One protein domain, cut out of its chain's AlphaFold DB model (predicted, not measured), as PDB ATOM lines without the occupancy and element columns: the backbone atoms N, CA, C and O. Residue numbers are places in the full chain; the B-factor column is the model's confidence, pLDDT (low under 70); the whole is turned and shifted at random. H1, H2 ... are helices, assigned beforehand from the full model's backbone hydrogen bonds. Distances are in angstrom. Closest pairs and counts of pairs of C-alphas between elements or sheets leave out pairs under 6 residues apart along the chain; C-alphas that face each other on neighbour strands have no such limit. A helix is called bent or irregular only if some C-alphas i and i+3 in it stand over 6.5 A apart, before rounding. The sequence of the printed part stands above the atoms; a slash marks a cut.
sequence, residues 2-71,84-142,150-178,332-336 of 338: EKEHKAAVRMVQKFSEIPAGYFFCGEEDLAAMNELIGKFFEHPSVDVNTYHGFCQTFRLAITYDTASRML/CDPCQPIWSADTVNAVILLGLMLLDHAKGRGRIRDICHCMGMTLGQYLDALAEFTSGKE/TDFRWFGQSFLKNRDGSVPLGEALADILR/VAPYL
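Overview. This is residues 2 to 71, 84 to 142, 150 to 178 and 332 to 336 of the 338 residues of an uncharacterized protein of Lachnospiraceae bacterium (UniProt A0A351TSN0). Two long helices, H3 and H4, run opposite ways, with H2 packed on both; H4 leads to a cluster at its far end, where H1 crosses H6, H5 packs on H1 and H4, H7 lies side by side with H6, and H8 packs on H4. H1 and H3 meet at a corner, and the short H9 packs on H3. The printed part has 163 residues with nine named helices, H1 to H9 in order, and no named strand: the class is all helix. It is compact, with a radius of gyration of the C-alphas of 16.0 A, and spans 48 by 36 by 35 A.

Arrangement. H1, residues 2 to 17, touches H3, residues 51 to 71, only at their ends, with Ser 16 and His 52 closest, their C-alphas 5.0 A apart. H1 touches H6, residues 127 to 139, about perpendicular at 72 degrees, only just past steep; the closest C-alphas, of Val 9 and Ala 133, are 4.6 A apart. With residues 8 to 15 alone, H1 touches H5, residues 117 to 123, at a steep tilt of 65 degrees; the closest C-alphas are those of Met 11 and Cys 122, 5.9 A. H2, residues 27 to 40, touches H4, residues 93 to 110, opposite ways at a steep tilt of 39 degrees, with the C-alphas of Leu 36 and Asp 94 closest at 4.8 A. H2 touches H3 too, through Phe 40 and Thr 57, whose C-alphas, the closest, are 5.5 A apart. H3 and H4 touch at a shallow tilt of 22 degrees, opposite ways, through residues 58 to 62 and 95 to 99 alone; the closest C-alphas, of Ala 61 and Thr 95, are 6.2 A apart. H4 touches H5, closest at the C-alphas of Ala 110 and Met 123, 5.1 A, and H8, residues 169 to 178, closest at those of Ala 110 and Gly 170, 5.2 A. H7, residues 152 to 160, touches H6 at a shallow tilt of 15 degrees, opposite ways; the closest C-alphas are those of Ala 135 and Phe 152, 5.2 A. H9, residues 333 to 336, touches H3, closest at the C-alphas of Tyr 335 and His 52, 5.1 A. Every O i to N i+4 pair is within hydrogen-bond range in H4, H5, H6, H7 and H8, against 11 of 12 in H1, 8 of 10 in H2 and 14 of 17 in H3; H9 is too short for one.

Along the chain. H1 begins at C-alpha 2 (122.879, 91.648, 171.808) and is 23.3 A long. H2, 18.3 A, is irregular: C-alphas 36 and 39 are 8.1 A apart. H3 is 30.8 A long, H4 25.4 A and H6 18.3 A; the shorter H5, H7 and H8 measure 9.8, 11.8 and 14.2 A. H9, 5.5 A, ends at C-alpha 336 (128.801, 82.404, 148.199).

Size, cuts and confidence. The farthest C-alphas, of Lys 3 and Leu 71, are 50.2 A apart. Residues 72 to 83, 143 to 149 and 179 to 331 are not printed, with C-alpha gaps of 14.8, 13.6 and 19.5 A. Residues 84 to 89 stand free. No link that is printed whole is long. The pLDDT is under 70 at residues 84 to 85, 113 to 115, 140 to 142 and 150.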
ATOM      1  N   GLU A   2     121.513  91.823 172.378       71.00
ATOM      2  CA  GLU A   2     122.879  91.648 171.808       71.00
ATOM      3  C   GLU A   2     123.413  90.196 171.877       71.00
ATOM      4  O   GLU A   2     124.021  89.692 170.934       71.00
ATOM      5  N   LYS A   3     123.146  89.480 172.979       73.81
ATOM      6  CA  LYS A   3     123.554  88.072 173.149       73.81
ATOM      7  C   LYS A   3     122.818  87.114 172.201       73.81
ATOM      8  O   LYS A   3     123.413  86.134 171.759       73.81
ATOM      9  N   GLU A   4     121.550  87.396 171.908       78.31
ATOM     10  CA  GLU A   4     120.705  86.603 171.001       78.31
ATOM     11  C   GLU A   4     121.106  86.844 169.546       78.31
ATOM     12  O   GLU A   4     121.273  85.889 168.796       78.31
ATOM     13  N   HIS A   5     121.394  88.095 169.182       83.81
ATOM     14  CA  HIS A   5     121.902  88.443 167.856       83.81
ATOM     15  C   HIS A   5     123.261  87.782 167.564       83.81
ATOM     16  O   HIS A   5     123.414  87.086 166.566       83.81
ATOM     17  N   LYS A   6     124.219  87.842 168.500       86.56
ATOM     18  CA  LYS A   6     125.501  87.117 168.362       86.56
ATOM     19  C   LYS A   6     125.333  85.594 168.297       86.56
ATOM     20  O   LYS A   6     126.198  84.891 167.778       86.56
ATOM     21  N   ALA A   7     124.274  85.041 168.890       87.88
ATOM     22  CA  ALA A   7     123.965  83.618 168.758       87.88
ATOM     23  C   ALA A   7     123.419  83.297 167.359       87.88
ATOM     24  O   ALA A   7     123.882  82.335 166.756       87.88
ATOM     25  N   ALA A   8     122.523  84.133 166.837       89.44
ATOM     26  CA  ALA A   8     121.982  84.047 165.484       89.44
ATOM     27  C   ALA A   8     123.077  84.114 164.402       89.44
ATOM     28  O   ALA A   8     123.147  83.237 163.546       89.44
ATOM     29  N   VAL A   9     124.009  85.069 164.498       90.12
ATOM     30  CA  VAL A   9     125.154  85.178 163.569       90.12
ATOM     31  C   VAL A   9     126.021  83.917 163.593       90.12
ATOM     32  O   VAL A   9     126.392  83.387 162.549       90.12
ATOM     33  N   ARG A  10     126.292  83.368 164.786       90.25
ATOM     34  CA  ARG A  10     127.019  82.094 164.913       90.25
ATOM     35  C   ARG A  10     126.258  80.910 164.324       90.25
ATOM     36  O   ARG A  10     126.904  79.978 163.859       90.25
ATOM     37  N   MET A  11     124.925  80.915 164.359       90.75
ATOM     38  CA  MET A  11     124.123  79.872 163.711       90.75
ATOM     39  C   MET A  11     124.243  79.954 162.191       90.75
ATOM     40  O   MET A  11     124.529  78.934 161.580       90.75
ATOM     41  N   VAL A  12     124.138  81.149 161.602       90.94
ATOM     42  CA  VAL A  12     124.357  81.371 160.159       90.94
ATOM     43  C   VAL A  12     125.764  80.944 159.731       90.94
ATOM     44  O   VAL A  12     125.932  80.265 158.721       90.94
ATOM     45  N   GLN A  13     126.788  81.288 160.515       90.00
ATOM     46  CA  GLN A  13     128.155  80.871 160.210       90.00
ATOM     47  C   GLN A  13     128.289  79.344 160.228       90.00
ATOM     48  O   GLN A  13     128.774  78.763 159.262       90.00
ATOM     49  N   LYS A  14     127.793  78.686 161.283       89.94
ATOM     50  CA  LYS A  14     127.784  77.221 161.360       89.94
ATOM     51  C   LYS A  14     127.020  76.599 160.203       89.94
ATOM     52  O   LYS A  14     127.492  75.617 159.654       89.94
ATOM     53  N   PHE A  15     125.883  77.180 159.823       90.69
ATOM     54  CA  PHE A  15     125.061  76.726 158.706       90.69
ATOM     55  C   PHE A  15     125.862  76.640 157.401       90.69
ATOM     56  O   PHE A  15     125.754  75.647 156.690       90.69
ATOM     57  N   SER A  16     126.735  77.620 157.139       89.81
ATOM     58  CA  SER A  16     127.616  77.624 155.960       89.81
ATOM     59  C   SER A  16     128.631  76.471 155.924       89.81
ATOM     60  O   SER A  16     129.029  76.026 154.849       89.81
ATOM     61  N   GLU A  17     129.017  75.961 157.094       90.44
ATOM     62  CA  GLU A  17     130.032  74.918 157.273       90.44
ATOM     63  C   GLU A  17     129.416  73.508 157.346       90.44
ATOM     64  O   GLU A  17     130.142  72.514 157.371       90.44
ATOM     65  N   ILE A  18     128.082  73.393 157.377       90.81
ATOM     66  CA  ILE A  18     127.394  72.098 157.429       90.81
ATOM     67  C   ILE A  18     127.688  71.321 156.140       90.81
ATOM     68  O   ILE A  18     127.533  71.880 155.053       90.81
ATOM     69  N   PRO A  19     128.049  70.028 156.222       90.44
ATOM     70  CA  PRO A  19     128.206  69.205 155.034       90.44
ATOM     71  C   PRO A  19     126.969  69.201 154.138       90.44
ATOM     72  O   PRO A  19     125.874  68.913 154.616       90.44
ATOM     73  N   ALA A  20     127.118  69.477 152.837       87.88
ATOM     74  CA  ALA A  20     125.964  69.614 151.941       87.88
ATOM     75  C   ALA A  20     125.109  68.335 151.891       87.88
ATOM     76  O   ALA A  20     123.884  68.409 151.841       87.88
ATOM     77  N   GLY A  21     125.753  67.166 152.026       86.75
ATOM     78  CA  GLY A  21     125.110  65.852 152.159       86.75
ATOM     79  C   GLY A  21     123.998  65.788 153.217       86.75
ATOM     80  O   GLY A  21     123.066  65.002 153.090       86.75
ATOM     81  N   TYR A  22     124.063  66.635 154.246       88.38
ATOM     82  CA  TYR A  22     123.079  66.702 155.325       88.38
ATOM     83  C   TYR A  22     121.802  67.471 154.990       88.38
ATOM     84  O   TYR A  22     120.824  67.356 155.731       88.38
ATOM     85  N   PHE A  23     121.789  68.233 153.896       87.50
ATOM     86  CA  PHE A  23     120.596  68.945 153.443       87.50
ATOM     87  C   PHE A  23     119.653  68.038 152.650       87.50
ATOM     88  O   PHE A  23     118.442  68.229 152.723       87.50
ATOM     89  N   PHE A  24     120.184  67.021 151.971       87.31
ATOM     90  CA  PHE A  24     119.393  66.055 151.209       87.31
ATOM     91  C   PHE A  24     118.561  65.164 152.142       87.31
ATOM     92  O   PHE A  24     119.082  64.585 153.100       87.31
ATOM     93  N   CYS A  25     117.264  65.014 151.859       79.50
ATOM     94  CA  CYS A  25     116.338  64.187 152.640       79.50
ATOM     95  C   CYS A  25     116.200  62.766 152.061       79.50
ATOM     96  O   CYS A  25     115.143  62.145 152.161       79.50
ATOM     97  N   GLY A  26     117.277  62.229 151.478       80.38
ATOM     98  CA  GLY A  26     117.336  60.892 150.884       80.38
ATOM     99  C   GLY A  26     118.107  60.867 149.564       80.38
ATOM    100  O   GLY A  26     118.547  61.903 149.070       80.38
ATOM    101  N   GLU A  27     118.259  59.674 148.984       82.88
ATOM    102  CA  GLU A  27     118.936  59.496 147.688       82.88
ATOM    103  C   GLU A  27     118.160  60.140 146.531       82.88
ATOM    104  O   GLU A  27     118.772  60.633 145.591       82.88
ATOM    105  N   GLU A  28     116.830  60.217 146.628       82.62
ATOM    106  CA  GLU A  28     115.979  60.857 145.617       82.62
ATOM    107  C   GLU A  28     116.264  62.358 145.463       82.62
ATOM    108  O   GLU A  28     116.283  62.868 144.348       82.62
ATOM    109  N   ASP A  29     116.517  63.071 146.568       84.88
ATOM    110  CA  ASP A  29     116.890  64.492 146.517       84.88
ATOM    111  C   ASP A  29     118.233  64.697 145.830       84.88
ATOM    112  O   ASP A  29     118.411  65.634 145.053       84.88
ATOM    113  N   LEU A  30     119.190  63.822 146.139       87.56
ATOM    114  CA  LEU A  30     120.512  63.877 145.543       87.56
ATOM    115  C   LEU A  30     120.437  63.575 144.046       87.56
ATOM    116  O   LEU A  30     121.045  64.298 143.262       87.56
ATOM    117  N   ALA A  31     119.675  62.551 143.653       87.44
ATOM    118  CA  ALA A  31     119.451  62.201 142.256       87.44
ATOM    119  C   ALA A  31     118.798  63.360 141.490       87.44
ATOM    120  O   ALA A  31     119.356  63.800 140.491       87.44
ATOM    121  N   ALA A  32     117.705  63.928 142.012       86.94
ATOM    122  CA  ALA A  32     117.019  65.054 141.382       86.94
ATOM    123  C   ALA A  32     117.920  66.295 141.273       86.94
ATOM    124  O   ALA A  32     118.011  66.918 140.222       86.94
ATOM    125  N   MET A  33     118.650  66.651 142.335       90.88
ATOM    126  CA  MET A  33     119.581  67.781 142.280       90.88
ATOM    127  C   MET A  33     120.721  67.538 141.276       90.88
ATOM    128  O   MET A  33     121.169  68.471 140.608       90.88
ATOM    129  N   ASN A  34     121.188  66.293 141.166       90.31
ATOM    130  CA  ASN A  34     122.218  65.896 140.212       90.31
ATOM    131  C   ASN A  34     121.710  65.945 138.759       90.31
ATOM    132  O   ASN A  34     122.447  66.381 137.879       90.31
ATOM    133  N   GLU A  35     120.458  65.572 138.503       89.75
ATOM    134  CA  GLU A  35     119.825  65.740 137.187       89.75
ATOM    135  C   GLU A  35     119.753  67.221 136.788       89.75
ATOM    136  O   GLU A  35     120.143  67.577 135.680       89.75
ATOM    137  N   LEU A  36     119.355  68.094 137.718       90.75
ATOM    138  CA  LEU A  36     119.157  69.521 137.450       90.75
ATOM    139  C   LEU A  36     120.480  70.292 137.277       90.75
ATOM    140  O   LEU A  36     120.674  71.037 136.319       90.75
ATOM    141  N   ILE A  37     121.414  70.153 138.225       92.88
ATOM    142  CA  ILE A  37     122.646  70.969 138.267       92.88
ATOM    143  C   ILE A  37     123.917  70.159 138.556       92.88
ATOM    144  O   ILE A  37     124.985  70.736 138.783       92.88
ATOM    145  N   GLY A  38     123.847  68.828 138.494       90.31
ATOM    146  CA  GLY A  38     124.967  67.927 138.789       90.31
ATOM    147  C   GLY A  38     126.183  68.114 137.891       90.31
ATOM    148  O   GLY A  38     127.315  67.951 138.342       90.31
ATOM    149  N   LYS A  39     125.981  68.595 136.657       92.25
ATOM    150  CA  LYS A  39     127.072  68.952 135.730       92.25
ATOM    151  C   LYS A  39     128.073  69.962 136.308       92.25
ATOM    152  O   LYS A  39     129.187  70.075 135.803       92.25
ATOM    153  N   PHE A  40     127.694  70.703 137.350       93.25
ATOM    154  CA  PHE A  40     128.557  71.669 138.026       93.25
ATOM    155  C   PHE A  40     129.185  71.140 139.325       93.25
ATOM    156  O   PHE A  40     130.062  71.810 139.864       93.25
ATOM    157  N   PHE A  41     128.788  69.964 139.830       90.69
ATOM    158  CA  PHE A  41     129.284  69.423 141.107       90.69
ATOM    159  C   PHE A  41     130.792  69.153 141.084       90.69
ATOM    160  O   PHE A  41     131.467  69.334 142.091       90.69
ATOM    161  N   GLU A  42     131.320  68.750 139.927       87.25
ATOM    162  CA  GLU A  42     132.742  68.438 139.736       87.25
ATOM    163  C   GLU A  42     133.589  69.671 139.382       87.25
ATOM    164  O   GLU A  42     134.793  69.561 139.137       87.25
ATOM    165  N   HIS A  43     132.986  70.863 139.325       90.19
ATOM    166  CA  HIS A  43     133.723  72.065 138.964       90.19
ATOM    167  C   HIS A  43     134.790  72.384 140.033       90.19
ATOM    168  O   HIS A  43     134.473  72.381 141.220       90.19
ATOM    169  N   PRO A  44     136.033  72.764 139.666       86.88
ATOM    170  CA  PRO A  44     137.126  72.962 140.632       86.88
ATOM    171  C   PRO A  44     136.874  74.016 141.720       86.88
ATOM    172  O   PRO A  44     137.585  74.061 142.719       86.88
ATOM    173  N   SER A  45     135.905  74.908 141.505       83.38
ATOM    174  CA  SER A  45     135.500  75.931 142.477       83.38
ATOM    175  C   SER A  45     134.363  75.493 143.405       83.38
ATOM    176  O   SER A  45     133.863  76.329 144.156       83.38
ATOM    177  N   VAL A  46     133.883  74.256 143.282       85.81
ATOM    178  CA  VAL A  46     132.781  73.703 144.068       85.81
ATOM    179  C   VAL A  46     133.363  72.728 145.080       85.81
ATOM    180  O   VAL A  46     134.021  71.756 144.723       85.81
ATOM    181  N   ASP A  47     133.095  72.994 146.354       85.94
ATOM    182  CA  ASP A  47     133.319  72.040 147.434       85.94
ATOM    183  C   ASP A  47     131.966  71.526 147.931       85.94
ATOM    184  O   ASP A  47     131.328  72.122 148.795       85.94
ATOM    185  N   VAL A  48     131.507  70.399 147.388       81.69
ATOM    186  CA  VAL A  48     130.239  69.783 147.818       81.69
ATOM    187  C   VAL A  48     130.287  69.251 149.259       81.69
ATOM    188  O   VAL A  48     129.263  68.824 149.790       81.69
ATOM    189  N   ASN A  49     131.446  69.276 149.927       85.88
ATOM    190  CA  ASN A  49     131.560  68.838 151.317       85.88
ATOM    191  C   ASN A  49     131.084  69.885 152.322       85.88
ATOM    192  O   ASN A  49     131.012  69.572 153.506       85.88
ATOM    193  N   THR A  50     130.745  71.095 151.881       89.25
ATOM    194  CA  THR A  50     130.228  72.177 152.722       89.25
ATOM    195  C   THR A  50     129.047  72.858 152.040       89.25
ATOM    196  O   THR A  50     128.946  72.881 150.813       89.25
ATOM    197  N   TYR A  51     128.133  73.432 152.822       91.62
ATOM    198  CA  TYR A  51     126.995  74.163 152.275       91.62
ATOM    199  C   TYR A  51     127.455  75.354 151.434       91.62
ATOM    200  O   TYR A  51     126.957  75.564 150.333       91.62
ATOM    201  N   HIS A  52     128.464  76.089 151.907       89.62
ATOM    202  CA  HIS A  52     129.014  77.220 151.168       89.62
ATOM    203  C   HIS A  52     129.595  76.815 149.803       89.62
ATOM    204  O   HIS A  52     129.365  77.500 148.801       89.62
ATOM    205  N   GLY A  53     130.327  75.699 149.747       88.50
ATOM    206  CA  GLY A  53     130.896  75.204 148.504       88.50
ATOM    207  C   GLY A  53     129.811  74.653 147.583       88.50
ATOM    208  O   GLY A  53     129.840  74.931 146.388       88.50
ATOM    209  N   PHE A  54     128.785  73.999 148.131       92.38
ATOM    210  CA  PHE A  54     127.596  73.585 147.385       92.38
ATOM    211  C   PHE A  54     126.804  74.771 146.804       92.38
ATOM    212  O   PHE A  54     126.327  74.692 145.672       92.38
ATOM    213  N   CYS A  55     126.728  75.915 147.496       93.69
ATOM    214  CA  CYS A  55     126.121  77.134 146.946       93.69
ATOM    215  C   CYS A  55     126.811  77.601 145.650       93.69
ATOM    216  O   CYS A  55     126.149  78.171 144.779       93.69
ATOM    217  N   GLN A  56     128.114  77.336 145.472       92.31
ATOM    218  CA  GLN A  56     128.832  77.693 144.240       92.31
ATOM    219  C   GLN A  56     128.258  76.996 143.006       92.31
ATOM    220  O   GLN A  56     128.282  77.584 141.925       92.31
ATOM    221  N   THR A  57     127.686  75.801 143.160       94.06
ATOM    222  CA  THR A  57     127.020  75.072 142.076       94.06
ATOM    223  C   THR A  57     125.876  75.889 141.476       94.06
ATOM    224  O   THR A  57     125.803  76.052 140.260       94.06
ATOM    225  N   PHE A  58     125.031  76.487 142.319       94.62
ATOM    226  CA  PHE A  58     123.935  77.352 141.874       94.62
ATOM    227  C   PHE A  58     124.452  78.611 141.174       94.62
ATOM    228  O   PHE A  58     123.923  79.006 140.137       94.62
ATOM    229  N   ARG A  59     125.522  79.229 141.698       93.12
ATOM    230  CA  ARG A  59     126.145  80.393 141.047       93.12
ATOM    231  C   ARG A  59     126.665  80.038 139.654       93.12
ATOM    232  O   ARG A  59     126.502  80.834 138.730       93.12
ATOM    233  N   LEU A  60     127.297  78.875 139.500       93.38
ATOM    234  CA  LEU A  60     127.785  78.397 138.207       93.38
ATOM    235  C   LEU A  60     126.632  78.125 137.240       93.38
ATOM    236  O   LEU A  60     126.715  78.576 136.101       93.38
ATOM    237  N   ALA A  61     125.549  77.493 137.702       93.62
ATOM    238  CA  ALA A  61     124.345  77.267 136.903       93.62
ATOM    239  C   ALA A  61     123.739  78.583 136.390       93.62
ATOM    240  O   ALA A  61     123.569  78.763 135.187       93.62
ATOM    241  N   ILE A  62     123.555  79.568 137.272       91.44
ATOM    242  CA  ILE A  62     123.051  80.900 136.903       91.44
ATOM    243  C   ILE A  62     124.002  81.623 135.939       91.44
ATOM    244  O   ILE A  62     123.563  82.270 134.986       91.44
ATOM    245  N   THR A  63     125.315  81.530 136.170       90.00
ATOM    246  CA  THR A  63     126.318  82.148 135.287       90.00
ATOM    247  C   THR A  63     126.276  81.516 133.898       90.00
ATOM    248  O   THR A  63     126.325  82.228 132.896       90.00
ATOM    249  N   TYR A  64     126.148  80.191 133.837       90.38
ATOM    250  CA  TYR A  64     126.009  79.443 132.595       90.38
ATOM    251  C   TYR A  64     124.733  79.832 131.841       90.38
ATOM    252  O   TYR A  64     124.797  80.107 130.643       90.38
ATOM    253  N   ASP A  65     123.600  79.938 132.535       87.50
ATOM    254  CA  ASP A  65     122.330  80.365 131.941       87.50
ATOM    255  C   ASP A  65     122.422  81.788 131.386       87.50
ATOM    256  O   ASP A  65     121.999  82.059 130.262       87.50
ATOM    257  N   THR A  66     123.038  82.695 132.150       84.94
ATOM    258  CA  THR A  66     123.245  84.091 131.747       84.94
ATOM    259  C   THR A  66     124.117  84.171 130.493       84.94
ATOM    260  O   THR A  66     123.764  84.858 129.533       84.94
ATOM    261  N   ALA A  67     125.230  83.434 130.466       85.56
ATOM    262  CA  ALA A  67     126.124  83.380 129.312       85.56
ATOM    263  C   ALA A  67     125.436  82.766 128.082       85.56
ATOM    264  O   ALA A  67     125.583  83.277 126.972       85.56
ATOM    265  N   SER A  68     124.642  81.710 128.276       83.38
ATOM    266  CA  SER A  68     123.890  81.052 127.204       83.38
ATOM    267  C   SER A  68     122.851  81.992 126.589       83.38
ATOM    268  O   SER A  68     122.768  82.097 125.366       83.38
ATOM    269  N   ARG A  69     122.128  82.763 127.412       78.19
ATOM    270  CA  ARG A  69     121.199  83.801 126.927       78.19
ATOM    271  C   ARG A  69     121.914  84.893 126.136       78.19
ATOM    272  O   ARG A  69     121.438  85.275 125.071       78.19
ATOM    273  N   MET A  70     123.070  85.360 126.613       75.44
ATOM    274  CA  MET A  70     123.872  86.367 125.902       75.44
ATOM    275  C   MET A  70     124.363  85.871 124.533       75.44
ATOM    276  O   MET A  70     124.421  86.652 123.587       75.44
ATOM    277  N   LEU A  71     124.695  84.581 124.410       76.06
ATOM    278  CA  LEU A  71     125.095  83.966 123.140       76.06
ATOM    279  C   LEU A  71     123.927  83.826 122.154       76.06
ATOM    280  O   LEU A  71     124.124  84.003 120.953       76.06
ATOM    281  N   CYS A  84     112.561  90.585 127.331       54.19
ATOM    282  CA  CYS A  84     112.201  89.323 127.985       54.19
ATOM    283  C   CYS A  84     110.731  89.024 127.700       54.19
ATOM    284  O   CYS A  84     109.866  89.811 128.072       54.19
ATOM    285  N   ASP A  85     110.464  87.896 127.040       66.81
ATOM    286  CA  ASP A  85     109.128  87.301 127.015       66.81
ATOM    287  C   ASP A  85     108.634  87.217 128.474       66.81
ATOM    288  O   ASP A  85     109.305  86.589 129.304       66.81
ATOM    289  N   PRO A  86     107.515  87.881 128.826       74.50
ATOM    290  CA  PRO A  86     107.035  87.946 130.203       74.50
ATOM    291  C   PRO A  86     106.650  86.565 130.749       74.50
ATOM    292  O   PRO A  86     106.487  86.409 131.955       74.50
ATOM    293  N   CYS A  87     106.533  85.556 129.880       80.19
ATOM    294  CA  CYS A  87     106.259  84.171 130.227       80.19
ATOM    295  C   CYS A  87     107.526  83.301 130.307       80.19
ATOM    296  O   CYS A  87     107.406  82.077 130.342       80.19
ATOM    297  N   GLN A  88     108.727  83.889 130.358       82.50
ATOM    298  CA  GLN A  88     109.975  83.143 130.535       82.50
ATOM    299  C   GLN A  88     110.571  83.250 131.946       82.50
ATOM    300  O   GLN A  88     110.544  84.316 132.575       82.50
ATOM    301  N   PRO A  89     111.181  82.157 132.441       85.00
ATOM    302  CA  PRO A  89     111.874  82.187 133.717       85.00
ATOM    303  C   PRO A  89     113.137  83.061 133.654       85.00
ATOM    304  O   PRO A  89     113.759  83.214 132.599       85.00
ATOM    305  N   ILE A  90     113.572  83.615 134.788       85.56
ATOM    306  CA  ILE A  90     114.814  84.413 134.902       85.56
ATOM    307  C   ILE A  90     116.089  83.582 134.695       85.56
ATOM    308  O   ILE A  90     117.101  84.110 134.237       85.56
ATOM    309  N   TRP A  91     116.027  82.281 134.984       89.75
ATOM    310  CA  TRP A  91     117.082  81.286 134.751       89.75
ATOM    311  C   TRP A  91     116.522  80.112 133.945       89.75
ATOM    312  O   TRP A  91     115.351  80.139 133.573       89.75
ATOM    313  N   SER A  92     117.337  79.118 133.592       89.56
ATOM    314  CA  SER A  92     116.802  77.892 132.982       89.56
ATOM    315  C   SER A  92     115.817  77.199 133.932       89.56
ATOM    316  O   SER A  92     115.879  77.400 135.151       89.56
ATOM    317  N   ALA A  93     114.910  76.388 133.379       89.06
ATOM    318  CA  ALA A  93     113.990  75.581 134.180       89.06
ATOM    319  C   ALA A  93     114.764  74.723 135.194       89.06
ATOM    320  O   ALA A  93     114.417  74.736 136.370       89.06
ATOM    321  N   ASP A  94     115.875  74.106 134.778       90.81
ATOM    322  CA  ASP A  94     116.753  73.314 135.646       90.81
ATOM    323  C   ASP A  94     117.264  74.111 136.848       90.81
ATOM    324  O   ASP A  94     117.143  73.680 137.997       90.81
ATOM    325  N   THR A  95     117.801  75.308 136.601       93.38
ATOM    326  CA  THR A  95     118.320  76.181 137.658       93.38
ATOM    327  C   THR A  95     117.209  76.640 138.598       93.38
ATOM    328  O   THR A  95     117.401  76.637 139.816       93.38
ATOM    329  N   VAL A  96     116.040  77.022 138.067       93.19
ATOM    330  CA  VAL A  96     114.886  77.393 138.900       93.19
ATOM    331  C   VAL A  96     114.454  76.201 139.751       93.19
ATOM    332  O   VAL A  96     114.402  76.320 140.973       93.19
ATOM    333  N   ASN A  97     114.233  75.041 139.136       92.62
ATOM    334  CA  ASN A  97     113.825  73.808 139.802       92.62
ATOM    335  C   ASN A  97     114.820  73.391 140.890       92.62
ATOM    336  O   ASN A  97     114.400  72.993 141.974       92.62
ATOM    337  N   ALA A  98     116.126  73.559 140.664       93.75
ATOM    338  CA  ALA A  98     117.145  73.278 141.671       93.75
ATOM    339  C   ALA A  98     117.018  74.209 142.887       93.75
ATOM    340  O   ALA A  98     117.128  73.765 144.034       93.75
ATOM    341  N   VAL A  99     116.765  75.502 142.664       95.12
ATOM    342  CA  VAL A  99     116.545  76.476 143.747       95.12
ATOM    343  C   VAL A  99     115.262  76.153 144.521       95.12
ATOM    344  O   VAL A  99     115.257  76.213 145.753       95.12
ATOM    345  N   ILE A 100     114.191  75.755 143.829       93.88
ATOM    346  CA  ILE A 100     112.951  75.298 144.470       93.88
ATOM    347  C   ILE A 100     113.194  74.029 145.289       93.88
ATOM    348  O   ILE A 100     112.754  73.953 146.436       93.88
ATOM    349  N   LEU A 101     113.930  73.059 144.742       92.06
ATOM    350  CA  LEU A 101     114.278  71.817 145.428       92.06
ATOM    351  C   LEU A 101     115.066  72.092 146.712       92.06
ATOM    352  O   LEU A 101     114.753  71.522 147.755       92.06
ATOM    353  N   LEU A 102     116.024  73.025 146.675       93.62
ATOM    354  CA  LEU A 102     116.716  73.495 147.875       93.62
ATOM    355  C   LEU A 102     115.733  74.057 148.912       93.62
ATOM    356  O   LEU A 102     115.813  73.697 150.087       93.62
ATOM    357  N   GLY A 103     114.786  74.896 148.485       93.50
ATOM    358  CA  GLY A 103     113.736  75.426 149.356       93.50
ATOM    359  C   GLY A 103     112.879  74.328 149.995       93.50
ATOM    360  O   GLY A 103     112.634  74.365 151.200       93.50
ATOM    361  N   LEU A 104     112.466  73.322 149.222       90.44
ATOM    362  CA  LEU A 104     111.689  72.183 149.722       90.44
ATOM    363  C   LEU A 104     112.474  71.369 150.759       90.44
ATOM    364  O   LEU A 104     111.944  71.085 151.833       90.44
ATOM    365  N   MET A 105     113.747  71.061 150.486       88.62
ATOM    366  CA  MET A 105     114.616  70.358 151.438       88.62
ATOM    367  C   MET A 105     114.754  71.141 152.751       88.62
ATOM    368  O   MET A 105     114.591  70.586 153.836       88.62
ATOM    369  N   LEU A 106     115.000  72.452 152.674       91.12
ATOM    370  CA  LEU A 106     115.095  73.321 153.852       91.12
ATOM    371  C   LEU A 106     113.787  73.376 154.649       91.12
ATOM    372  O   LEU A 106     113.822  73.414 155.883       91.12
ATOM    373  N   LEU A 107     112.639  73.350 153.971       90.06
ATOM    374  CA  LEU A 107     111.334  73.310 154.622       90.06
ATOM    375  C   LEU A 107     111.110  71.985 155.367       90.06
ATOM    376  O   LEU A 107     110.588  71.999 156.483       90.06
ATOM    377  N   ASP A 108     111.543  70.856 154.804       85.25
ATOM    378  CA  ASP A 108     111.496  69.565 155.497       85.25
ATOM    379  C   ASP A 108     112.352  69.582 156.779       85.25
ATOM    380  O   ASP A 108     111.905  69.111 157.834       85.25
ATOM    381  N   HIS A 109     113.536  70.210 156.753       85.69
ATOM    382  CA  HIS A 109     114.333  70.430 157.970       85.69
ATOM    383  C   HIS A 109     113.624  71.341 158.977       85.69
ATOM    384  O   HIS A 109     113.599  71.025 160.166       85.69
ATOM    385  N   ALA A 110     112.998  72.431 158.524       86.44
ATOM    386  CA  ALA A 110     112.262  73.354 159.394       86.44
ATOM    387  C   ALA A 110     111.108  72.673 160.148       86.44
ATOM    388  O   ALA A 110     110.837  73.002 161.300       86.44
ATOM    389  N   LYS A 111     110.466  71.681 159.527       81.25
ATOM    390  CA  LYS A 111     109.397  70.875 160.138       81.25
ATOM    391  C   LYS A 111     109.899  69.741 161.035       81.25
ATOM    392  O   LYS A 111     109.109  68.914 161.480       81.25
ATOM    393  N   GLY A 112     111.207  69.643 161.267       73.00
ATOM    394  CA  GLY A 112     111.787  68.576 162.081       73.00
ATOM    395  C   GLY A 112     111.762  67.195 161.420       73.00
ATOM    396  O   GLY A 112     111.994  66.198 162.099       73.00
ATOM    397  N   ARG A 113     111.511  67.118 160.104       67.81
ATOM    398  CA  ARG A 113     111.705  65.883 159.321       67.81
ATOM    399  C   ARG A 113     113.191  65.638 159.037       67.81
ATOM    400  O   ARG A 113     113.612  64.505 158.809       67.81
ATOM    401  N   GLY A 114     113.987  66.702 159.114       62.06
ATOM    402  CA  GLY A 114     115.441  66.677 159.087       62.06
ATOM    403  C   GLY A 114     116.071  66.066 160.338       62.06
ATOM    404  O   GLY A 114     115.601  66.256 161.459       62.06
ATOM    405  N   ARG A 115     117.191  65.351 160.166       64.31
ATOM    406  CA  ARG A 115     117.922  64.708 161.279       64.31
ATOM    407  C   ARG A 115     118.971  65.612 161.938       64.31
ATOM    408  O   ARG A 115     119.541  65.237 162.962       64.31
ATOM    409  N   ILE A 116     119.254  66.780 161.361       77.06
ATOM    410  CA  ILE A 116     120.440  67.574 161.697       77.06
ATOM    411  C   ILE A 116     120.045  68.793 162.513       77.06
ATOM    412  O   ILE A 116     119.472  69.763 162.022       77.06
ATOM    413  N   ARG A 117     120.399  68.729 163.796       78.81
ATOM    414  CA  ARG A 117     119.981  69.684 164.820       78.81
ATOM    415  C   ARG A 117     120.351  71.132 164.482       78.81
ATOM    416  O   ARG A 117     119.574  72.032 164.771       78.81
ATOM    417  N   ASP A 118     121.512  71.352 163.871       82.12
ATOM    418  CA  ASP A 118     121.992  72.699 163.548       82.12
ATOM    419  C   ASP A 118     121.191  73.357 162.414       82.12
ATOM    420  O   ASP A 118     120.896  74.550 162.503       82.12
ATOM    421  N   ILE A 119     120.742  72.582 161.415       83.56
ATOM    422  CA  ILE A 119     119.830  73.074 160.371       83.56
ATOM    423  C   ILE A 119     118.491  73.441 161.016       83.56
ATOM    424  O   ILE A 119     118.021  74.564 160.854       83.56
ATOM    425  N   CYS A 120     117.915  72.543 161.824       81.19
ATOM    426  CA  CYS A 120     116.637  72.789 162.499       81.19
ATOM    427  C   CYS A 120     116.684  74.026 163.411       81.19
ATOM    428  O   CYS A 120     115.742  74.812 163.429       81.19
ATOM    429  N   HIS A 121     117.781  74.234 164.147       84.56
ATOM    430  CA  HIS A 121     117.945  75.425 164.983       84.56
ATOM    431  C   HIS A 121     118.014  76.716 164.163       84.56
ATOM    432  O   HIS A 121     117.391  77.701 164.552       84.56
ATOM    433  N   CYS A 122     118.732  76.718 163.034       88.06
ATOM    434  CA  CYS A 122     118.767  77.881 162.145       88.06
ATOM    435  C   CYS A 122     117.379  78.158 161.547       88.06
ATOM    436  O   CYS A 122     116.930  79.302 161.524       88.06
ATOM    437  N   MET A 123     116.666  77.109 161.129       88.94
ATOM    438  CA  MET A 123     115.307  77.213 160.585       88.94
ATOM    439  C   MET A 123     114.247  77.606 161.627       88.94
ATOM    440  O   MET A 123     113.158  78.039 161.256       88.94
ATOM    441  N   GLY A 124     114.565  77.492 162.920       85.44
ATOM    442  CA  GLY A 124     113.715  77.917 164.034       85.44
ATOM    443  C   GLY A 124     113.809  79.407 164.388       85.44
ATOM    444  O   GLY A 124     113.101  79.858 165.285       85.44
ATOM    445  N   MET A 125     114.679  80.174 163.724       93.06
ATOM    446  CA  MET A 125     114.760  81.629 163.898       93.06
ATOM    447  C   MET A 125     113.537  82.335 163.297       93.06
ATOM    448  O   MET A 125     112.850  81.780 162.440       93.06
ATOM    449  N   THR A 126     113.279  83.586 163.690       93.75
ATOM    450  CA  THR A 126     112.347  84.430 162.924       93.75
ATOM    451  C   THR A 126     113.014  84.953 161.652       93.75
ATOM    452  O   THR A 126     114.242  85.079 161.583       93.75
ATOM    453  N   LEU A 127     112.211  85.307 160.646       92.25
ATOM    454  CA  LEU A 127     112.706  85.881 159.393       92.25
ATOM    455  C   LEU A 127     113.585  87.121 159.634       92.25
ATOM    456  O   LEU A 127     114.666  87.231 159.060       92.25
ATOM    457  N   GLY A 128     113.152  88.030 160.512       91.06
ATOM    458  CA  GLY A 128     113.910  89.234 160.859       91.06
ATOM    459  C   GLY A 128     115.250  88.912 161.521       91.06
ATOM    460  O   GLY A 128     116.280  89.433 161.103       91.06
ATOM    461  N   GLN A 129     115.263  87.983 162.484       93.00
ATOM    462  CA  GLN A 129     116.502  87.548 163.138       93.00
ATOM    463  C   GLN A 129     117.497  86.940 162.144       93.00
ATOM    464  O   GLN A 129     118.701  87.160 162.270       93.00
ATOM    465  N   TYR A 130     117.002  86.165 161.175       93.19
ATOM    466  CA  TYR A 130     117.833  85.548 160.146       93.19
ATOM    467  C   TYR A 130     118.420  86.598 159.200       93.19
ATOM    468  O   TYR A 130     119.625  86.600 158.974       93.19
ATOM    469  N   LEU A 131     117.607  87.541 158.717       91.19
ATOM    470  CA  LEU A 131     118.059  88.635 157.850       91.19
ATOM    471  C   LEU A 131     119.105  89.530 158.524       91.19
ATOM    472  O   LEU A 131     120.127  89.841 157.912       91.19
ATOM    473  N   ASP A 132     118.892  89.895 159.789       89.62
ATOM    474  CA  ASP A 132     119.861  90.677 160.559       89.62
ATOM    475  C   ASP A 132     121.182  89.910 160.725       89.62
ATOM    476  O   ASP A 132     122.267  90.479 160.581       89.62
ATOM    477  N   ALA A 133     121.106  88.601 160.989       91.19
ATOM    478  CA  ALA A 133     122.281  87.748 161.115       91.19
ATOM    479  C   ALA A 133     123.030  87.571 159.784       91.19
ATOM    480  O   ALA A 133     124.260  87.615 159.776       91.19
ATOM    481  N   LEU A 134     122.314  87.423 158.663       89.81
ATOM    482  CA  LEU A 134     122.898  87.392 157.317       89.81
ATOM    483  C   LEU A 134     123.619  88.703 156.990       89.81
ATOM    484  O   LEU A 134     124.721  88.683 156.439       89.81
ATOM    485  N   ALA A 135     123.022  89.842 157.338       87.25
ATOM    486  CA  ALA A 135     123.622  91.150 157.116       87.25
ATOM    487  C   ALA A 135     124.938  91.322 157.893       87.25
ATOM    488  O   ALA A 135     125.903  91.845 157.341       87.25
ATOM    489  N   GLU A 136     125.013  90.865 159.149       87.06
ATOM    490  CA  GLU A 136     126.273  90.891 159.908       87.06
ATOM    491  C   GLU A 136     127.293  89.897 159.332       87.06
ATOM    492  O   GLU A 136     128.435  90.282 159.067       87.06
ATOM    493  N   PHE A 137     126.869  88.658 159.055       85.56
ATOM    494  CA  PHE A 137     127.711  87.595 158.492       85.56
ATOM    495  C   PHE A 137     128.385  88.001 157.175       85.56
ATOM    496  O   PHE A 137     129.564  87.713 156.970       85.56
ATOM    497  N   THR A 138     127.654  88.696 156.304       81.31
ATOM    498  CA  THR A 138     128.161  89.163 155.004       81.31
ATOM    499  C   THR A 138     129.001  90.439 155.120       81.31
ATOM    500  O   THR A 138     129.944  90.615 154.352       81.31
ATOM    501  N   SER A 139     128.726  91.299 156.111       74.19
ATOM    502  CA  SER A 139     129.477  92.543 156.355       74.19
ATOM    503  C   SER A 139     130.854  92.344 156.999       74.19
ATOM    504  O   SER A 139     131.756  93.146 156.774       74.19
ATOM    505  N   GLY A 140     131.041  91.277 157.785       59.84
ATOM    506  CA  GLY A 140     132.309  90.977 158.464       59.84
ATOM    507  C   GLY A 140     133.414  90.434 157.550       59.84
ATOM    508  O   GLY A 140     134.515  90.160 158.025       59.84
ATOM    509  N   LYS A 141     133.134  90.254 156.254       58.81
ATOM    510  CA  LYS A 141     134.060  89.703 155.260       58.81
ATOM    511  C   LYS A 141     134.497  90.831 154.322       58.81
ATOM    512  O   LYS A 141     133.822  91.113 153.339       58.81
ATOM    513  N   GLU A 142     135.597  91.513 154.664       44.75
ATOM    514  CA  GLU A 142     136.213  92.559 153.827       44.75
ATOM    515  C   GLU A 142     136.405  92.048 152.388       44.75
ATOM    516  O   GLU A 142     137.184  91.129 152.123       44.75
ATOM    517  N   THR A 150     125.576  91.968 147.135       59.56
ATOM    518  CA  THR A 150     124.193  92.329 147.448       59.56
ATOM    519  C   THR A 150     124.198  93.008 148.811       59.56
ATOM    520  O   THR A 150     124.680  92.426 149.783       59.56
ATOM    521  N   ASP A 151     123.691  94.238 148.893       71.50
ATOM    522  CA  ASP A 151     123.490  94.887 150.184       71.50
ATOM    523  C   ASP A 151     122.351  94.154 150.903       71.50
ATOM    524  O   ASP A 151     121.167  94.447 150.721       71.50
ATOM    525  N   PHE A 152     122.718  93.142 151.689       73.06
ATOM    526  CA  PHE A 152     121.775  92.306 152.423       73.06
ATOM    527  C   PHE A 152     120.980  93.096 153.463       73.06
ATOM    528  O   PHE A 152     119.857  92.700 153.776       73.06
ATOM    529  N   ARG A 153     121.493  94.240 153.948       74.88
ATOM    530  CA  ARG A 153     120.701  95.139 154.801       74.88
ATOM    531  C   ARG A 153     119.587  95.786 153.996       74.88
ATOM    532  O   ARG A 153     118.438  95.778 154.433       74.88
ATOM    533  N   TRP A 154     119.911  96.316 152.821       76.25
ATOM    534  CA  TRP A 154     118.917  96.931 151.944       76.25
ATOM    535  C   TRP A 154     117.893  95.913 151.425       76.25
ATOM    536  O   TRP A 154     116.689  96.189 151.431       76.25
ATOM    537  N   PHE A 155     118.347  94.714 151.038       79.12
ATOM    538  CA  PHE A 155     117.461  93.613 150.663       79.12
ATOM    539  C   PHE A 155     116.543  93.229 151.823       79.12
ATOM    540  O   PHE A 155     115.330  93.207 151.640       79.12
ATOM    541  N   GLY A 156     117.091  92.991 153.021       76.19
ATOM    542  CA  GLY A 156     116.309  92.620 154.199       76.19
ATOM    543  C   GLY A 156     115.237  93.657 154.535       76.19
ATOM    544  O   GLY A 156     114.079  93.300 154.737       76.19
ATOM    545  N   GLN A 157     115.576  94.949 154.490       77.44
ATOM    546  CA  GLN A 157     114.605  96.032 154.684       77.44
ATOM    547  C   GLN A 157     113.510  96.031 153.617       77.44
ATOM    548  O   GLN A 157     112.336  96.172 153.949       77.44
ATOM    549  N   SER A 158     113.869  95.873 152.343       79.38
ATOM    550  CA  SER A 158     112.897  95.837 151.246       79.38
ATOM    551  C   SER A 158     112.002  94.597 151.308       79.38
ATOM    552  O   SER A 158     110.797  94.708 151.097       79.38
ATOM    553  N   PHE A 159     112.559  93.440 151.665       78.62
ATOM    554  CA  PHE A 159     111.840  92.176 151.812       78.62
ATOM    555  C   PHE A 159     110.839  92.217 152.977       78.62
ATOM    556  O   PHE A 159     109.704  91.758 152.840       78.62
ATOM    557  N   LEU A 160     111.221  92.838 154.098       81.00
ATOM    558  CA  LEU A 160     110.364  93.011 155.276       81.00
ATOM    559  C   LEU A 160     109.288  94.097 155.122       81.00
ATOM    560  O   LEU A 160     108.342  94.114 155.900       81.00
ATOM    561  N   LYS A 161     109.350  94.985 154.116       81.19
ATOM    562  CA  LYS A 161     108.243  95.939 153.867       81.19
ATOM    563  C   LYS A 161     106.914  95.234 153.605       81.19
ATOM    564  O   LYS A 161     105.865  95.772 153.943       81.19
ATOM    565  N   ASN A 162     106.979  94.039 153.021       75.88
ATOM    566  CA  ASN A 162     105.816  93.266 152.599       75.88
ATOM    567  C   ASN A 162     105.630  91.974 153.416       75.88
ATOM    568  O   ASN A 162     104.762  91.168 153.081       75.88
ATOM    569  N   ARG A 163     106.451  91.737 154.452       81.31
ATOM    570  CA  ARG A 163     106.452  90.503 155.257       81.31
ATOM    571  C   ARG A 163     106.727  90.808 156.724       81.31
ATOM    572  O   ARG A 163     107.625  91.577 157.045       81.31
ATOM    573  N   ASP A 164     105.995  90.156 157.619       85.81
ATOM    574  CA  ASP A 164     106.221  90.292 159.055       85.81
ATOM    575  C   ASP A 164     107.509  89.556 159.475       85.81
ATOM    576  O   ASP A 164     107.625  88.336 159.361       85.81
ATOM    577  N   GLY A 165     108.498  90.310 159.962       86.19
ATOM    578  CA  GLY A 165     109.789  89.776 160.408       86.19
ATOM    579  C   GLY A 165     109.725  88.936 161.686       86.19
ATOM    580  O   GLY A 165     110.716  88.284 162.032       86.19
ATOM    581  N   SER A 166     108.593  88.937 162.393       89.19
ATOM    582  CA  SER A 166     108.359  88.075 163.555       89.19
ATOM    583  C   SER A 166     107.958  86.645 163.176       89.19
ATOM    584  O   SER A 166     108.067  85.746 164.011       89.19
ATOM    585  N   VAL A 167     107.573  86.418 161.915       92.12
ATOM    586  CA  VAL A 167     107.170  85.102 161.404       92.12
ATOM    587  C   VAL A 167     108.351  84.121 161.467       92.12
ATOM    588  O   VAL A 167     109.476  84.493 161.102       92.12
ATOM    589  N   PRO A 168     108.129  82.869 161.911       92.62
ATOM    590  CA  PRO A 168     109.135  81.812 161.855       92.62
ATOM    591  C   PRO A 168     109.702  81.628 160.444       92.62
ATOM    592  O   PRO A 168     108.969  81.639 159.454       92.62
ATOM    593  N   LEU A 169     111.012  81.404 160.331       92.06
ATOM    594  CA  LEU A 169     111.691  81.279 159.038       92.06
ATOM    595  C   LEU A 169     111.111  80.137 158.188       92.06
ATOM    596  O   LEU A 169     110.925  80.308 156.984       92.06
ATOM    597  N   GLY A 170     110.761  79.008 158.813       91.00
ATOM    598  CA  GLY A 170     110.072  77.901 158.144       91.00
ATOM    599  C   GLY A 170     108.705  78.280 157.557       91.00
ATOM    600  O   GLY A 170     108.373  77.848 156.456       91.00
ATOM    601  N   GLU A 171     107.930  79.132 158.235       90.88
ATOM    602  CA  GLU A 171     106.637  79.614 157.726       90.88
ATOM    603  C   GLU A 171     106.815  80.615 156.582       90.88
ATOM    604  O   GLU A 171     106.109  80.536 155.576       90.88
ATOM    605  N   ALA A 172     107.799  81.515 156.690       92.06
ATOM    606  CA  ALA A 172     108.141  82.443 155.617       92.06
ATOM    607  C   ALA A 172     108.606  81.704 154.348       92.06
ATOM    608  O   ALA A 172     108.226  82.091 153.240       92.06
ATOM    609  N   LEU A 173     109.387  80.630 154.509       92.94
ATOM    610  CA  LEU A 173     109.802  79.731 153.432       92.94
ATOM    611  C   LEU A 173     108.604  78.987 152.822       92.94
ATOM    612  O   LEU A 173     108.466  78.953 151.600       92.94
ATOM    613  N   ALA A 174     107.710  78.446 153.654       91.19
ATOM    614  CA  ALA A 174     106.489  77.796 153.184       91.19
ATOM    615  C   ALA A 174     105.602  78.755 152.371       91.19
ATOM    616  O   ALA A 174     105.061  78.348 151.350       91.19
ATOM    617  N   ASP A 175     105.480  80.025 152.773       91.56
ATOM    618  CA  ASP A 175     104.750  81.045 152.003       91.56
ATOM    619  C   ASP A 175     105.370  81.297 150.620       91.56
ATOM    620  O   ASP A 175     104.638  81.333 149.632       91.56
ATOM    621  N   ILE A 176     106.703  81.412 150.518       92.81
ATOM    622  CA  ILE A 176     107.384  81.558 149.214       92.81
ATOM    623  C   ILE A 176     107.067  80.356 148.320       92.81
ATOM    624  O   ILE A 176     106.659  80.521 147.174       92.81
ATOM    625  N   LEU A 177     107.202  79.143 148.861       92.75
ATOM    626  CA  LEU A 177     106.948  77.916 148.113       92.75
ATOM    627  C   LEU A 177     105.470  77.779 147.722       92.75
ATOM    628  O   LEU A 177     105.189  77.370 146.604       92.75
ATOM    629  N   ARG A 178     104.514  78.171 148.573       91.31
ATOM    630  CA  ARG A 178     103.080  78.172 148.224       91.31
ATOM    631  C   ARG A 178     102.775  79.080 147.042       91.31
ATOM    632  O   ARG A 178     102.048  78.662 146.146       91.31
ATOM    633  N   VAL A 332     121.197  81.018 149.120       93.12
ATOM    634  CA  VAL A 332     122.385  80.761 148.287       93.12
ATOM    635  C   VAL A 332     123.344  81.943 148.328       93.12
ATOM    636  O   VAL A 332     124.477  81.812 148.788       93.12
ATOM    637  N   ALA A 333     122.883  83.117 147.900       90.88
ATOM    638  CA  ALA A 333     123.710  84.307 147.728       90.88
ATOM    639  C   ALA A 333     124.569  84.696 148.952       90.88
ATOM    640  O   ALA A 333     125.751  84.994 148.754       90.88
ATOM    641  N   PRO A 334     124.063  84.663 150.205       89.06
ATOM    642  CA  PRO A 334     124.851  85.067 151.370       89.06
ATOM    643  C   PRO A 334     126.060  84.154 151.603       89.06
ATOM    644  O   PRO A 334     127.112  84.597 152.064       89.06
ATOM    645  N   TYR A 335     125.925  82.879 151.239       90.00
ATOM    646  CA  TYR A 335     126.899  81.826 151.510       90.00
ATOM    647  C   TYR A 335     127.954  81.677 150.404       90.00
ATOM    648  O   TYR A 335     128.955  80.995 150.591       90.00
ATOM    649  N   LEU A 336     127.800  82.378 149.276       85.00
ATOM    650  CA  LEU A 336     128.801  82.404 148.199       85.00
ATOM    651  C   LEU A 336     130.085  83.146 148.581       85.00
ATOM    652  O   LEU A 336     131.135  82.904 147.989       85.00
TER     653      LEU A 336